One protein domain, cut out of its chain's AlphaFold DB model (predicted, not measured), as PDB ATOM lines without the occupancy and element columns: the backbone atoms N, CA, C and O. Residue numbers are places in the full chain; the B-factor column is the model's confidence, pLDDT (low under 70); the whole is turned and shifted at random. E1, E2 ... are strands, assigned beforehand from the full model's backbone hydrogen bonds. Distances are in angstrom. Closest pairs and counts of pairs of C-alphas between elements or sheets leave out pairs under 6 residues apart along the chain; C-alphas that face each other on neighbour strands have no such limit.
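This is residues 2 to 88 and 351 to 382 of the 489 residues of the protein "Blast:Cuticlin-1" of Drosophila guanche (UniProt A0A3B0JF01). With little regular structure, a long ribbon of two strands, E1 and E5, is widened by short E2 and E6; the small hairpin E3 and E4 lies over one face, and residues 365 to 378 stick out as a loop. The printed part has 119 residues, 33 in six strands, E1 to E6, and no named helix: all strand. Sheets E2-E1-E5-E6 and E3-E4 are antiparallel. It is only just compact, close to loose: radius of gyration of the C-alphas 16.1 A, spans 53 by 37 by 22 A.

E1, residues 9 to 19, begins at C-alpha (161.410, 208.358, 104.051) and spans 30.6 A. E2 is 25 to 27, E3 45 to 47, E4 57 to 59. E5, 74 to 83, spans 29.7 A. E6, 356 to 358, ends at C-alpha (152.279, 188.635, 95.272).

Within hydrogen-bond range are N 14 and O 78 of E1 and E5, 2.8 A; N 26 and O 18 of hairpin E2 and E1, 2.8 A; N 358 and O 75 of E6 and E5, 3.0 A; N 45 and O 59 of E3 and E4, 2.8 A. The closest C-alphas of E1 and E4, Arg 12 and Thr 58, are 7.0 A apart.

C-alphas 2 and 69, farthest apart, are 55.0 A apart. Residues 89 to 350 are cut out, a 16.0 A gap between C-alphas 88 and 351. Links E2 to E3 and E4 to E5 are long. Residues 2 to 8, 50 to 54 and 351 to 382 have pLDDT under 70.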
ATOM      1  N   TYR A   2     179.797 208.925 107.283       31.28
ATOM      2  CA  TYR A   2     178.598 209.630 106.807       31.28
ATOM      3  C   TYR A   2     177.348 209.091 107.504       31.28
ATOM      4  O   TYR A   2     176.873 208.000 107.200       31.28
ATOM      5  N   ARG A   3     176.814 209.865 108.452       36.53
ATOM      6  CA  ARG A   3     175.553 209.561 109.132       36.53
ATOM      7  C   ARG A   3     174.394 209.969 108.221       36.53
ATOM      8  O   ARG A   3     174.032 211.143 108.185       36.53
ATOM      9  N   TYR A   4     173.847 209.017 107.464       42.66
ATOM     10  CA  TYR A   4     172.640 209.240 106.662       42.66
ATOM     11  C   TYR A   4     171.481 209.758 107.546       42.66
ATOM     12  O   TYR A   4     171.380 209.360 108.712       42.66
ATOM     13  N   PRO A   5     170.599 210.636 107.025       47.94
ATOM     14  CA  PRO A   5     169.468 211.177 107.776       47.94
ATOM     15  C   PRO A   5     168.388 210.104 107.987       47.94
ATOM     16  O   PRO A   5     167.471 209.932 107.183       47.94
ATOM     17  N   ALA A   6     168.509 209.360 109.086       54.12
ATOM     18  CA  ALA A   6     167.592 208.285 109.443       54.12
ATOM     19  C   ALA A   6     166.148 208.803 109.608       54.12
ATOM     20  O   ALA A   6     165.833 209.511 110.564       54.12
ATOM     21  N   GLY A   7     165.259 208.409 108.690       58.31
ATOM     22  CA  GLY A   7     163.830 208.733 108.737       58.31
ATOM     23  C   GLY A   7     163.342 209.844 107.799       58.31
ATOM     24  O   GLY A   7     162.233 210.327 108.012       58.31
ATOM     25  N   GLU A   8     164.096 210.239 106.766       65.31
ATOM     26  CA  GLU A   8     163.546 211.114 105.711       65.31
ATOM     27  C   GLU A   8     162.380 210.457 104.946       65.31
ATOM     28  O   GLU A   8     161.419 211.137 104.585       65.31
ATOM     29  N   PHE A   9     162.439 209.141 104.735       74.81
ATOM     30  CA  PHE A   9     161.410 208.358 104.051       74.81
ATOM     31  C   PHE A   9     160.768 207.339 104.993       74.81
ATOM     32  O   PHE A   9     161.392 206.853 105.939       74.81
ATOM     33  N   ASP A  10     159.503 207.041 104.722       77.69
ATOM     34  CA  ASP A  10     158.647 206.153 105.495       77.69
ATOM     35  C   ASP A  10     157.582 205.543 104.566       77.69
ATOM     36  O   ASP A  10     157.305 206.107 103.507       77.69
ATOM     37  N   MET A  11     156.981 204.404 104.923       81.62
ATOM     38  CA  MET A  11     155.998 203.734 104.056       81.62
ATOM     39  C   MET A  11     154.789 203.167 104.806       81.62
ATOM     40  O   MET A  11     154.869 202.827 105.994       81.62
ATOM     41  N   ARG A  12     153.666 203.054 104.090       84.62
ATOM     42  CA  ARG A  12     152.367 202.565 104.579       84.62
ATOM     43  C   ARG A  12     151.669 201.753 103.487       84.62
ATOM     44  O   ARG A  12     151.749 202.092 102.307       84.62
ATOM     45  N   VAL A  13     150.945 200.709 103.880       89.38
ATOM     46  CA  VAL A  13     150.044 199.976 102.979       89.38
ATOM     47  C   VAL A  13     148.680 200.675 102.968       89.38
ATOM     48  O   VAL A  13     148.146 200.979 104.031       89.38
ATOM     49  N   LYS A  14     148.132 200.948 101.778       86.12
ATOM     50  CA  LYS A  14     146.760 201.446 101.572       86.12
ATOM     51  C   LYS A  14     145.806 200.237 101.486       86.12
ATOM     52  O   LYS A  14     145.533 199.576 102.487       86.12
ATOM     53  N   SER A  15     145.358 199.894 100.279       88.69
ATOM     54  CA  SER A  15     144.416 198.796 100.023       88.69
ATOM     55  C   SER A  15     145.117 197.503  99.621       88.69
ATOM     56  O   SER A  15     145.828 197.468  98.616       88.69
ATOM     57  N   CYS A  16     144.847 196.430 100.362       91.19
ATOM     58  CA  CYS A  16     145.112 195.049  99.976       91.19
ATOM     59  C   CYS A  16     143.814 194.355  99.557       91.19
ATOM     60  O   CYS A  16     142.792 194.445 100.244       91.19
ATOM     61  N   LEU A  17     143.878 193.605  98.460       92.19
ATOM     62  CA  LEU A  17     142.815 192.736  97.967       92.19
ATOM     63  C   LEU A  17     143.375 191.352  97.631       92.19
ATOM     64  O   LEU A  17     144.520 191.223  97.197       92.19
ATOM     65  N   ALA A  18     142.553 190.329  97.828       91.38
ATOM     66  CA  ALA A  18     142.809 188.963  97.396       91.38
ATOM     67  C   ALA A  18     141.894 188.606  96.224       91.38
ATOM     68  O   ALA A  18     140.740 189.038  96.194       91.38
ATOM     69  N   SER A  19     142.377 187.801  95.282       89.38
ATOM     70  CA  SER A  19     141.586 187.304  94.153       89.38
ATOM     71  C   SER A  19     141.913 185.850  93.828       89.38
ATOM     72  O   SER A  19     143.018 185.376  94.085       89.38
ATOM     73  N   ASP A  20     140.930 185.164  93.262       88.38
ATOM     74  CA  ASP A  20     140.971 183.782  92.772       88.38
ATOM     75  C   ASP A  20     141.625 183.637  91.381       88.38
ATOM     76  O   ASP A  20     141.847 182.530  90.908       88.38
ATOM     77  N   GLY A  21     141.888 184.754  90.693       82.62
ATOM     78  CA  GLY A  21     142.336 184.774  89.298       82.62
ATOM     79  C   GLY A  21     141.189 184.756  88.279       82.62
ATOM     80  O   GLY A  21     141.298 185.421  87.250       82.62
ATOM     81  N   SER A  22     140.065 184.096  88.582       81.12
ATOM     82  CA  SER A  22     138.829 184.113  87.773       81.12
ATOM     83  C   SER A  22     138.047 185.434  87.840       81.12
ATOM     84  O   SER A  22     137.163 185.661  87.013       81.12
ATOM     85  N   GLY A  23     138.381 186.327  88.775       81.19
ATOM     86  CA  GLY A  23     137.832 187.684  88.873       81.19
ATOM     87  C   GLY A  23     136.934 187.924  90.087       81.19
ATOM     88  O   GLY A  23     136.413 189.030  90.244       81.19
ATOM     89  N   HIS A  24     136.781 186.940  90.976       89.06
ATOM     90  CA  HIS A  24     136.248 187.177  92.311       89.06
ATOM     91  C   HIS A  24     137.313 187.894  93.158       89.06
ATOM     92  O   HIS A  24     138.502 187.565  93.119       89.06
ATOM     93  N   VAL A  25     136.903 188.923  93.907       91.31
ATOM     94  CA  VAL A  25     137.819 189.803  94.648       91.31
ATOM     95  C   VAL A  25     137.297 190.057  96.056       91.31
ATOM     96  O   VAL A  25     136.147 190.445  96.252       91.31
ATOM     97  N   ILE A  26     138.173 189.884  97.043       91.62
ATOM     98  CA  ILE A  26     137.911 190.161  98.452       91.62
ATOM     99  C   ILE A  26     138.855 191.266  98.929       91.62
ATOM    100  O   ILE A  26     140.062 191.060  99.046       91.62
ATOM    101  N   ASN A  27     138.300 192.427  99.280       94.56
ATOM    102  CA  ASN A  27     139.060 193.492  99.937       94.56
ATOM    103  C   ASN A  27     139.432 193.060 101.366       94.56
ATOM    104  O   ASN A  27     138.556 192.669 102.149       94.56
ATOM    105  N   LEU A  28     140.726 193.134 101.685       93.19
ATOM    106  CA  LEU A  28     141.312 192.792 102.985       93.19
ATOM    107  C   LEU A  28     141.528 194.044 103.851       93.19
ATOM    108  O   LEU A  28     141.276 194.001 105.057       93.19
ATOM    109  N   SER A  29     141.916 195.165 103.231       92.81
ATOM    110  CA  SER A  29     141.940 196.509 103.831       92.81
ATOM    111  C   SER A  29     141.243 197.549 102.944       92.81
ATOM    112  O   SER A  29     140.956 197.292 101.771       92.81
ATOM    113  N   ASP A  30     140.933 198.706 103.526       91.56
ATOM    114  CA  ASP A  30     140.363 199.868 102.839       91.56
ATOM    115  C   ASP A  30     141.427 200.721 102.114       91.56
ATOM    116  O   ASP A  30     142.582 200.326 101.965       91.56
ATOM    117  N   GLU A  31     141.057 201.908 101.632       88.62
ATOM    118  CA  GLU A  31     141.981 202.804 100.921       88.62
ATOM    119  C   GLU A  31     142.972 203.555 101.834       88.62
ATOM    120  O   GLU A  31     143.911 204.173 101.327       88.62
ATOM    121  N   PHE A  32     142.805 203.474 103.159       86.81
ATOM    122  CA  PHE A  32     143.580 204.203 104.170       86.81
ATOM    123  C   PHE A  32     144.567 203.320 104.954       86.81
ATOM    124  O   PHE A  32     145.434 203.857 105.649       86.81
ATOM    125  N   GLY A  33     144.460 201.992 104.825       87.94
ATOM    126  CA  GLY A  33     145.295 200.999 105.517       87.94
ATOM    127  C   GLY A  33     144.550 200.171 106.568       87.94
ATOM    128  O   GLY A  33     145.153 199.327 107.234       87.94
ATOM    129  N   CYS A  34     143.245 200.383 106.743       91.50
ATOM    130  CA  CYS A  34     142.481 199.790 107.833       91.50
ATOM    131  C   CYS A  34     141.915 198.426 107.439       91.50
ATOM    132  O   CYS A  34     141.289 198.256 106.392       91.50
ATOM    133  N   VAL A  35     142.160 197.425 108.286       92.62
ATOM    134  CA  VAL A  35     141.816 196.026 108.018       92.62
ATOM    135  C   VAL A  35     140.308 195.808 108.091       92.62
ATOM    136  O   VAL A  35     139.702 195.896 109.156       92.62
ATOM    137  N   LEU A  36     139.722 195.436 106.954       93.44
ATOM    138  CA  LEU A  36     138.313 195.070 106.824       93.44
ATOM    139  C   LEU A  36     138.055 193.620 107.258       93.44
ATOM    140  O   LEU A  36     136.921 193.266 107.580       93.44
ATOM    141  N   ARG A  37     139.085 192.758 107.243       92.94
ATOM    142  CA  ARG A  37     138.952 191.313 107.513       92.94
ATOM    143  C   ARG A  37     140.012 190.781 108.492       92.94
ATOM    144  O   ARG A  37     140.898 190.037 108.073       92.94
ATOM    145  N   PRO A  38     139.883 191.065 109.807       91.31
ATOM    146  CA  PRO A  38     140.843 190.621 110.828       91.31
ATOM    147  C   PRO A  38     141.029 189.098 110.940       91.31
ATOM    148  O   PRO A  38     142.017 188.642 111.496       91.31
ATOM    149  N   LYS A  39     140.088 188.299 110.411       89.56
ATOM    150  CA  LYS A  39     140.188 186.828 110.336       89.56
ATOM    151  C   LYS A  39     141.025 186.311 109.154       89.56
ATOM    152  O   LYS A  39     141.162 185.105 109.014       89.56
ATOM    153  N   MET A  40     141.512 187.193 108.277       88.75
ATOM    154  CA  MET A  40     142.252 186.842 107.052       88.75
ATOM    155  C   MET A  40     143.610 187.549 106.979       88.75
ATOM    156  O   MET A  40     144.571 186.966 106.492       88.75
ATOM    157  N   ILE A  41     143.700 188.782 107.484       90.25
ATOM    158  CA  ILE A  41     144.945 189.549 107.599       90.25
ATOM    159  C   ILE A  41     145.017 190.210 108.983       90.25
ATOM    160  O   ILE A  41     144.004 190.695 109.496       90.25
ATOM    161  N   SER A  42     146.204 190.250 109.586       89.94
ATOM    162  CA  SER A  42     146.477 191.061 110.771       89.94
ATOM    163  C   SER A  42     146.462 192.550 110.427       89.94
ATOM    164  O   SER A  42     146.498 192.956 109.267       89.94
ATOM    165  N   ARG A  43     146.496 193.402 111.456       89.75
ATOM    166  CA  ARG A  43     146.903 194.801 111.267       89.75
ATOM    167  C   ARG A  43     148.328 194.856 110.711       89.75
ATOM    168  O   ARG A  43     149.135 193.981 111.026       89.75
ATOM    169  N   PHE A  44     148.622 195.889 109.925       89.50
ATOM    170  CA  PHE A  44     149.981 196.163 109.471       89.50
ATOM    171  C   PHE A  44     150.847 196.579 110.664       89.50
ATOM    172  O   PHE A  44     150.520 197.517 111.391       89.50
ATOM    173  N   LEU A  45     151.935 195.846 110.861       86.50
ATOM    174  CA  LEU A  45     152.989 196.100 111.830       86.50
ATOM    175  C   LEU A  45     154.185 196.726 111.114       86.50
ATOM    176  O   LEU A  45     154.345 196.590 109.899       86.50
ATOM    177  N   LYS A  46     155.020 197.436 111.868       86.06
ATOM    178  CA  LYS A  46     156.096 198.259 111.319       86.06
ATOM    179  C   LYS A  46     157.333 198.149 112.194       86.06
ATOM    180  O   LYS A  46     157.242 198.281 113.410       86.06
ATOM    181  N   ALA A  47     158.471 197.895 111.565       82.69
ATOM    182  CA  ALA A  47     159.773 197.780 112.202       82.69
ATOM    183  C   ALA A  47     160.788 198.661 111.466       82.69
ATOM    184  O   ALA A  47     160.650 198.948 110.273       82.69
ATOM    185  N   ARG A  48     161.828 199.085 112.179       80.00
ATOM    186  CA  ARG A  48     162.993 199.761 111.599       80.00
ATOM    187  C   ARG A  48     164.208 198.887 111.845       80.00
ATOM    188  O   ARG A  48     164.727 198.868 112.955       80.00
ATOM    189  N   ALA A  49     164.617 198.149 110.819       70.62
ATOM    190  CA  ALA A  49     165.880 197.433 110.846       70.62
ATOM    191  C   ALA A  49     167.042 198.431 110.655       70.62
ATOM    192  O   ALA A  49     166.895 199.399 109.901       70.62
ATOM    193  N   PRO A  50     168.194 198.221 111.313       60.84
ATOM    194  CA  PRO A  50     169.421 198.969 111.038       60.84
ATOM    195  C   PRO A  50     170.138 198.489 109.757       60.84
ATOM    196  O   PRO A  50     171.173 199.047 109.398       60.84
ATOM    197  N   ASP A  51     169.606 197.463 109.086       62.94
ATOM    198  CA  ASP A  51     170.219 196.767 107.955       62.94
ATOM    199  C   ASP A  51     170.408 197.647 106.712       62.94
ATOM    200  O   ASP A  51     169.532 198.422 106.322       62.94
ATOM    201  N   GLU A  52     171.492 197.399 105.970       59.59
ATOM    202  CA  GLU A  52     171.759 198.041 104.670       59.59
ATOM    203  C   GLU A  52     170.677 197.763 103.605       59.59
ATOM    204  O   GLU A  52     170.602 198.458 102.591       59.59
ATOM    205  N   ARG A  53     169.842 196.733 103.814       58.22
ATOM    206  CA  ARG A  53     168.833 196.269 102.850       58.22
ATOM    207  C   ARG A  53     167.517 197.051 102.908       58.22
ATOM    208  O   ARG A  53     166.901 197.236 101.860       58.22
ATOM    209  N   ALA A  54     167.072 197.492 104.089       60.00
ATOM    210  CA  ALA A  54     165.807 198.213 104.261       60.00
ATOM    211  C   ALA A  54     165.767 199.010 105.579       60.00
ATOM    212  O   ALA A  54     165.817 198.439 106.661       60.00
ATOM    213  N   THR A  55     165.580 200.330 105.493       71.94
ATOM    214  CA  THR A  55     165.524 201.237 106.662       71.94
ATOM    215  C   THR A  55     164.166 201.264 107.375       71.94
ATOM    216  O   THR A  55     164.060 201.734 108.509       71.94
ATOM    217  N   VAL A  56     163.111 200.793 106.705       76.44
ATOM    218  CA  VAL A  56     161.744 200.649 107.224       76.44
ATOM    219  C   VAL A  56     161.150 199.384 106.610       76.44
ATOM    220  O   VAL A  56     161.230 199.193 105.397       76.44
ATOM    221  N   ILE A  57     160.536 198.540 107.435       82.19
ATOM    222  CA  ILE A  57     159.840 197.317 107.026       82.19
ATOM    223  C   ILE A  57     158.408 197.396 107.561       82.19
ATOM    224  O   ILE A  57     158.196 197.688 108.736       82.19
ATOM    225  N   THR A  58     157.424 197.119 106.707       84.12
ATOM    226  CA  THR A  58     155.999 197.086 107.062       84.12
ATOM    227  C   THR A  58     155.441 195.741 106.621       84.12
ATOM    228  O   THR A  58     155.566 195.388 105.450       84.12
ATOM    229  N   TYR A  59     154.855 194.985 107.545       87.06
ATOM    230  CA  TYR A  59     154.443 193.595 107.340       87.06
ATOM    231  C   TYR A  59     153.073 193.317 107.967       87.06
ATOM    232  O   TYR A  59     152.612 194.049 108.839       87.06
ATOM    233  N   ALA A  60     152.408 192.257 107.522       88.75
ATOM    234  CA  ALA A  60     151.197 191.737 108.146       88.75
ATOM    235  C   ALA A  60     151.186 190.212 108.026       88.75
ATOM    236  O   ALA A  60     151.688 189.657 107.048       88.75
ATOM    237  N   PHE A  61     150.603 189.546 109.016       87.75
ATOM    238  CA  PHE A  61     150.395 188.106 109.001       87.75
ATOM    239  C   PHE A  61     149.071 187.794 108.307       87.75
ATOM    240  O   PHE A  61     148.065 188.457 108.559       87.75
ATOM    241  N   PHE A  62     149.054 186.775 107.456       87.69
ATOM    242  CA  PHE A  62     147.834 186.288 106.818       87.69
ATOM    243  C   PHE A  62     147.425 184.970 107.473       87.69
ATOM    244  O   PHE A  62     148.242 184.062 107.613       87.69
ATOM    245  N   HIS A  63     146.159 184.856 107.865       82.88
ATOM    246  CA  HIS A  63     145.591 183.560 108.228       82.88
ATOM    247  C   HIS A  63     145.209 182.843 106.937       82.88
ATOM    248  O   HIS A  63     144.529 183.433 106.100       82.88
ATOM    249  N   ALA A  64     145.638 181.591 106.765       81.19
ATOM    250  CA  ALA A  64     145.364 180.833 105.548       81.19
ATOM    251  C   ALA A  64     143.851 180.761 105.267       81.19
ATOM    252  O   ALA A  64     143.063 180.310 106.100       81.19
ATOM    253  N   PHE A  65     143.450 181.216 104.082       84.69
ATOM    254  CA  PHE A  65     142.078 181.170 103.586       84.69
ATOM    255  C   PHE A  65     142.077 180.702 102.131       84.69
ATOM    256  O   PHE A  65     143.090 180.785 101.442       84.69
ATOM    257  N   LYS A  66     140.926 180.227 101.656       83.75
ATOM    258  CA  LYS A  66     140.765 179.664 100.315       83.75
ATOM    259  C   LYS A  66     139.427 180.087  99.708       83.75
ATOM    260  O   LYS A  66     138.437 180.225 100.428       83.75
ATOM    261  N   PHE A  67     139.402 180.294  98.394       86.19
ATOM    262  CA  PHE A  67     138.164 180.475  97.634       86.19
ATOM    263  C   PHE A  67     137.490 179.113  97.392       86.19
ATOM    264  O   PHE A  67     138.198 178.137  97.159       86.19
ATOM    265  N   PRO A  68     136.150 179.004  97.424       85.19
ATOM    266  CA  PRO A  68     135.478 177.718  97.215       85.19
ATOM    267  C   PRO A  68     135.751 177.133  95.821       85.19
ATOM    268  O   PRO A  68     135.924 175.923  95.691       85.19
ATOM    269  N   ASP A  69     135.853 177.997  94.808       83.25
ATOM    270  CA  ASP A  69     135.923 177.610  93.394       83.25
ATOM    271  C   ASP A  69     137.358 177.552  92.825       83.25
ATOM    272  O   ASP A  69     137.548 177.150  91.679       83.25
ATOM    273  N   ALA A  70     138.379 177.937  93.607       80.44
ATOM    274  CA  ALA A  70     139.769 178.041  93.151       80.44
ATOM    275  C   ALA A  70     140.781 177.481  94.164       80.44
ATOM    276  O   ALA A  70     140.544 177.446  95.373       80.44
ATOM    277  N   LEU A  71     141.934 177.031  93.661       78.19
ATOM    278  CA  LEU A  71     143.034 176.527  94.492       78.19
ATOM    279  C   LEU A  71     144.045 177.625  94.864       78.19
ATOM    280  O   LEU A  71     144.617 177.560  95.945       78.19
ATOM    281  N   SER A  72     144.233 178.635  94.008       79.88
ATOM    282  CA  SER A  72     145.170 179.742  94.222       79.88
ATOM    283  C   SER A  72     144.527 180.958  94.903       79.88
ATOM    284  O   SER A  72     143.320 181.195  94.819       79.88
ATOM    285  N   VAL A  73     145.367 181.758  95.565       83.75
ATOM    286  CA  VAL A  73     145.012 183.053  96.158       83.75
ATOM    287  C   VAL A  73     146.081 184.072  95.765       83.75
ATOM    288  O   VAL A  73     147.216 184.005  96.225       83.75
ATOM    289  N   HIS A  74     145.709 185.038  94.931       85.00
ATOM    290  CA  HIS A  74     146.595 186.110  94.479       85.00
ATOM    291  C   HIS A  74     146.376 187.355  95.337       85.00
ATOM    292  O   HIS A  74     145.263 187.896  95.360       85.00
ATOM    293  N   ILE A  75     147.414 187.842  96.023       88.88
ATOM    294  CA  ILE A  75     147.316 189.026  96.890       88.88
ATOM    295  C   ILE A  75     147.951 190.231  96.187       88.88
ATOM    296  O   ILE A  75     149.073 190.177  95.684       88.88
ATOM    297  N   LYS A  76     147.212 191.340  96.135       88.44
ATOM    298  CA  LYS A  76     147.648 192.611  95.542       88.44
ATOM    299  C   LYS A  76     147.457 193.718  96.566       88.44
ATOM    300  O   LYS A  76     146.338 193.941  97.028       88.44
ATOM    301  N   CYS A  77     148.529 194.429  96.891       89.12
ATOM    302  CA  CYS A  77     148.506 195.544  97.832       89.12
ATOM    303  C   CYS A  77     149.020 196.819  97.164       89.12
ATOM    304  O   CYS A  77     150.032 196.793  96.467       89.12
ATOM    305  N   LYS A  78     148.334 197.942  97.391       86.62
ATOM    306  CA  LYS A  78     148.815 199.283  97.041       86.62
ATOM    307  C   LYS A  78     149.584 199.853  98.231       86.62
ATOM    308  O   LYS A  78     149.063 199.857  99.346       86.62
ATOM    309  N   VAL A  79     150.779 200.379  97.996       88.38
ATOM    310  CA  VAL A  79     151.605 201.046  99.017       88.38
ATOM    311  C   VAL A  79     151.796 202.526  98.695       88.38
ATOM    312  O   VAL A  79     151.685 202.938  97.543       88.38
ATOM    313  N   GLU A  80     152.079 203.319  99.724       80.12
ATOM    314  CA  GLU A  80     152.425 204.738  99.633       80.12
ATOM    315  C   GLU A  80     153.732 204.996 100.384       80.12
ATOM    316  O   GLU A  80     153.962 204.439 101.463       80.12
ATOM    317  N   ILE A  81     154.577 205.855  99.810       83.06
ATOM    318  CA  ILE A  81     155.858 206.266 100.384       83.06
ATOM    319  C   ILE A  81     155.750 207.744 100.760       83.06
ATOM    320  O   ILE A  81     155.554 208.611  99.907       83.06
ATOM    321  N   CYS A  82     155.880 208.034 102.051       79.44
ATOM    322  CA  CYS A  82     155.689 209.357 102.623       79.44
ATOM    323  C   CYS A  82     157.037 209.944 103.056       79.44
ATOM    324  O   CYS A  82     157.783 209.334 103.826       79.44
ATOM    325  N   ARG A  83     157.346 211.165 102.611       76.94
ATOM    326  CA  ARG A  83     158.507 211.909 103.118       76.94
ATOM    327  C   ARG A  83     158.157 212.508 104.485       76.94
ATOM    328  O   ARG A  83     157.135 213.179 104.605       76.94
ATOM    329  N   HIS A  84     159.023 212.303 105.476       77.19
ATOM    330  CA  HIS A  84     158.870 212.666 106.896       77.19
ATOM    331  C   HIS A  84     157.829 211.858 107.711       77.19
ATOM    332  O   HIS A  84     157.542 212.236 108.846       77.19
ATOM    333  N   GLY A  85     157.303 210.743 107.186       79.81
ATOM    334  CA  GLY A  85     156.351 209.872 107.899       79.81
ATOM    335  C   GLY A  85     154.984 209.753 107.224       79.81
ATOM    336  O   GLY A  85     154.461 210.731 106.691       79.81
ATOM    337  N   CYS A  86     154.394 208.558 107.253       82.69
ATOM    338  CA  CYS A  86     152.987 208.349 106.906       82.69
ATOM    339  C   CYS A  86     152.075 208.561 108.129       82.69
ATOM    340  O   CYS A  86     152.490 208.367 109.269       82.69
ATOM    341  N   LEU A  87     150.820 208.953 107.889       81.50
ATOM    342  CA  LEU A  87     149.821 209.201 108.934       81.50
ATOM    343  C   LEU A  87     148.928 207.969 109.136       81.50
ATOM    344  O   LEU A  87     148.128 207.638 108.265       81.50
ATOM    345  N   ASP A  88     149.034 207.275 110.262       78.00
ATOM    346  CA  ASP A  88     148.230 206.069 110.483       78.00
ATOM    347  C   ASP A  88     146.772 206.434 110.819       78.00
ATOM    348  O   ASP A  88     146.460 206.967 111.882       78.00
ATOM    349  N   ASP A 351     152.394 209.352  95.147       41.72
ATOM    350  CA  ASP A 351     151.655 208.089  95.010       41.72
ATOM    351  C   ASP A 351     152.359 207.208  93.954       41.72
ATOM    352  O   ASP A 351     151.846 206.930  92.870       41.72
ATOM    353  N   VAL A 352     153.585 206.780  94.277       47.62
ATOM    354  CA  VAL A 352     154.360 205.777  93.546       47.62
ATOM    355  C   VAL A 352     153.725 204.426  93.861       47.62
ATOM    356  O   VAL A 352     154.203 203.664  94.699       47.62
ATOM    357  N   GLY A 353     152.574 204.179  93.237       42.44
ATOM    358  CA  GLY A 353     151.762 202.990  93.460       42.44
ATOM    359  C   GLY A 353     152.455 201.734  92.944       42.44
ATOM    360  O   GLY A 353     152.183 201.292  91.827       42.44
ATOM    361  N   VAL A 354     153.325 201.141  93.763       42.75
ATOM    362  CA  VAL A 354     153.943 199.840  93.479       42.75
ATOM    363  C   VAL A 354     152.841 198.781  93.481       42.75
ATOM    364  O   VAL A 354     152.381 198.343  94.533       42.75
ATOM    365  N   SER A 355     152.387 198.390  92.290       38.47
ATOM    366  CA  SER A 355     151.383 197.339  92.102       38.47
ATOM    367  C   SER A 355     152.055 195.969  92.001       38.47
ATOM    368  O   SER A 355     152.115 195.352  90.941       38.47
ATOM    369  N   GLY A 356     152.571 195.487  93.133       42.28
ATOM    370  CA  GLY A 356     153.061 194.116  93.238       42.28
ATOM    371  C   GLY A 356     151.918 193.103  93.100       42.28
ATOM    372  O   GLY A 356     150.910 193.192  93.806       42.28
ATOM    373  N   LEU A 357     152.086 192.133  92.198       34.31
ATOM    374  CA  LEU A 357     151.395 190.848  92.272       34.31
ATOM    375  C   LEU A 357     152.219 189.956  93.204       34.31
ATOM    376  O   LEU A 357     153.368 189.653  92.886       34.31
ATOM    377  N   TYR A 358     151.646 189.557  94.337       39.75
ATOM    378  CA  TYR A 358     152.279 188.635  95.272       39.75
ATOM    379  C   TYR A 358     151.543 187.295  95.227       39.75
ATOM    380  O   TYR A 358     150.472 187.131  95.820       39.75
ATOM    381  N   ASP A 359     152.140 186.341  94.517       33.38
ATOM    382  CA  ASP A 359     151.714 184.944  94.515       33.38
ATOM    383  C   ASP A 359     152.298 184.262  95.757       33.38
ATOM    384  O   ASP A 359     153.370 183.660  95.732       33.38
ATOM    385  N   VAL A 360     151.597 184.419  96.883       38.41
ATOM    386  CA  VAL A 360     151.952 183.776  98.153       38.41
ATOM    387  C   VAL A 360     151.452 182.333  98.121       38.41
ATOM    388  O   VAL A 360     150.366 182.023  98.612       38.41
ATOM    389  N   ILE A 361     152.247 181.445  97.524       47.72
ATOM    390  CA  ILE A 361     152.063 180.001  97.695       47.72
ATOM    391  C   ILE A 361     152.389 179.685  99.157       47.72
ATOM    392  O   ILE A 361     153.492 179.960  99.627       47.72
ATOM    393  N   SER A 362     151.419 179.157  99.900       44.41
ATOM    394  CA  SER A 362     151.620 178.796 101.302       44.41
ATOM    395  C   SER A 362     152.555 177.597 101.430       44.41
ATOM    396  O   SER A 362     152.381 176.611 100.723       44.41
ATOM    397  N   GLU A 363     153.464 177.647 102.404       47.25
ATOM    398  CA  GLU A 363     154.441 176.595 102.730       47.25
ATOM    399  C   GLU A 363     153.823 175.185 102.829       47.25
ATOM    400  O   GLU A 363     154.400 174.216 102.353       47.25
ATOM    401  N   ALA A 364     152.593 175.084 103.347       49.97
ATOM    402  CA  ALA A 364     151.834 173.836 103.473       49.97
ATOM    403  C   ALA A 364     151.327 173.218 102.147       49.97
ATOM    404  O   ALA A 364     150.793 172.112 102.175       49.97
ATOM    405  N   ASP A 365     151.466 173.916 101.013       42.06
ATOM    406  CA  ASP A 365     151.104 173.444  99.660       42.06
ATOM    407  C   ASP A 365     152.330 173.468  98.708       42.06
ATOM    408  O   ASP A 365     152.213 173.273  97.496       42.06
ATOM    409  N   LEU A 366     153.539 173.689  99.252       47.03
ATOM    410  CA  LEU A 366     154.799 173.471  98.540       47.03
ATOM    411  C   LEU A 366     155.162 171.983  98.596       47.03
ATOM    412  O   LEU A 366     155.396 171.419  99.660       47.03
ATOM    413  N   ALA A 367     155.304 171.345  97.433       39.25
ATOM    414  CA  ALA A 367     155.717 169.939  97.316       39.25
ATOM    415  C   ALA A 367     157.219 169.692  97.614       39.25
ATOM    416  O   ALA A 367     157.787 168.693  97.168       39.25
ATOM    417  N   PHE A 368     157.868 170.605  98.343       41.56
ATOM    418  CA  PHE A 368     159.288 170.593  98.684       41.56
ATOM    419  C   PHE A 368     159.471 171.152 100.095       41.56
ATOM    420  O   PHE A 368     158.928 172.208 100.412       41.56
ATOM    421  N   SER A 369     160.257 170.473 100.931       43.69
ATOM    422  CA  SER A 369     160.611 170.986 102.257       43.69
ATOM    423  C   SER A 369     161.390 172.305 102.137       43.69
ATOM    424  O   SER A 369     162.315 172.363 101.320       43.69
ATOM    425  N   PRO A 370     161.099 173.327 102.963       44.12
ATOM    426  CA  PRO A 370     161.906 174.540 103.026       44.12
ATOM    427  C   PRO A 370     163.266 174.234 103.675       44.12
ATOM    428  O   PRO A 370     163.437 174.275 104.893       44.12
ATOM    429  N   ASP A 371     164.246 173.893 102.839       40.38
ATOM    430  CA  ASP A 371     165.659 173.826 103.214       40.38
ATOM    431  C   ASP A 371     166.094 175.209 103.735       40.38
ATOM    432  O   ASP A 371     165.827 176.229 103.099       40.38
ATOM    433  N   SER A 372     166.727 175.273 104.909       50.72
ATOM    434  CA  SER A 372     166.815 176.481 105.757       50.72
ATOM    435  C   SER A 372     167.794 177.566 105.264       50.72
ATOM    436  O   SER A 372     168.291 178.401 106.026       50.72
ATOM    437  N   LYS A 373     168.066 177.588 103.959       47.88
ATOM    438  CA  LYS A 373     169.081 178.391 103.269       47.88
ATOM    439  C   LYS A 373     168.556 179.759 102.836       47.88
ATOM    440  O   LYS A 373     168.591 180.079 101.653       47.88
ATOM    441  N   GLN A 374     168.113 180.557 103.814       52.38
ATOM    442  CA  GLN A 374     167.885 182.013 103.717       52.38
ATOM    443  C   GLN A 374     167.393 182.495 102.336       52.38
ATOM    444  O   GLN A 374     168.051 183.318 101.690       52.38
ATOM    445  N   GLU A 375     166.266 181.959 101.856       46.81
ATOM    446  CA  GLU A 375     165.800 182.281 100.508       46.81
ATOM    447  C   GLU A 375     165.516 183.785 100.387       46.81
ATOM    448  O   GLU A 375     164.979 184.429 101.295       46.81
ATOM    449  N   ALA A 376     165.994 184.382  99.295       41.19
ATOM    450  CA  ALA A 376     166.208 185.818  99.238       41.19
ATOM    451  C   ALA A 376     164.883 186.590  99.179       41.19
ATOM    452  O   ALA A 376     164.322 186.796  98.099       41.19
ATOM    453  N   VAL A 377     164.444 187.101 100.338       45.03
ATOM    454  CA  VAL A 377     163.443 188.176 100.445       45.03
ATOM    455  C   VAL A 377     163.755 189.212  99.372       45.03
ATOM    456  O   VAL A 377     164.856 189.769  99.342       45.03
ATOM    457  N   THR A 378     162.811 189.434  98.458       41.16
ATOM    458  CA  THR A 378     163.034 190.226  97.248       41.16
ATOM    459  C   THR A 378     163.150 191.707  97.599       41.16
ATOM    460  O   THR A 378     162.187 192.472  97.557       41.16
ATOM    461  N   VAL A 379     164.365 192.125  97.966       38.06
ATOM    462  CA  VAL A 379     164.710 193.525  98.228       38.06
ATOM    463  C   VAL A 379     164.647 194.282  96.907       38.06
ATOM    464  O   VAL A 379     165.640 194.442  96.193       38.06
ATOM    465  N   PHE A 380     163.452 194.770  96.584       42.16
ATOM    466  CA  PHE A 380     163.236 195.759  95.542       42.16
ATOM    467  C   PHE A 380     163.875 197.077  95.985       42.16
ATOM    468  O   PHE A 380     163.207 197.985  96.477       42.16
ATOM    469  N   GLN A 381     165.195 197.179  95.801       38.91
ATOM    470  CA  GLN A 381     165.899 198.452  95.841       38.91
ATOM    471  C   GLN A 381     165.214 199.365  94.824       38.91
ATOM    472  O   GLN A 381     165.356 199.175  93.615       38.91
ATOM    473  N   GLY A 382     164.465 200.342  95.334       41.28
ATOM    474  CA  GLY A 382     163.727 201.320  94.547       41.28
ATOM    475  C   GLY A 382     164.667 202.250  93.792       41.28
ATOM    476  O   GLY A 382     164.814 203.416  94.150       41.28
TER     477      GLY A 382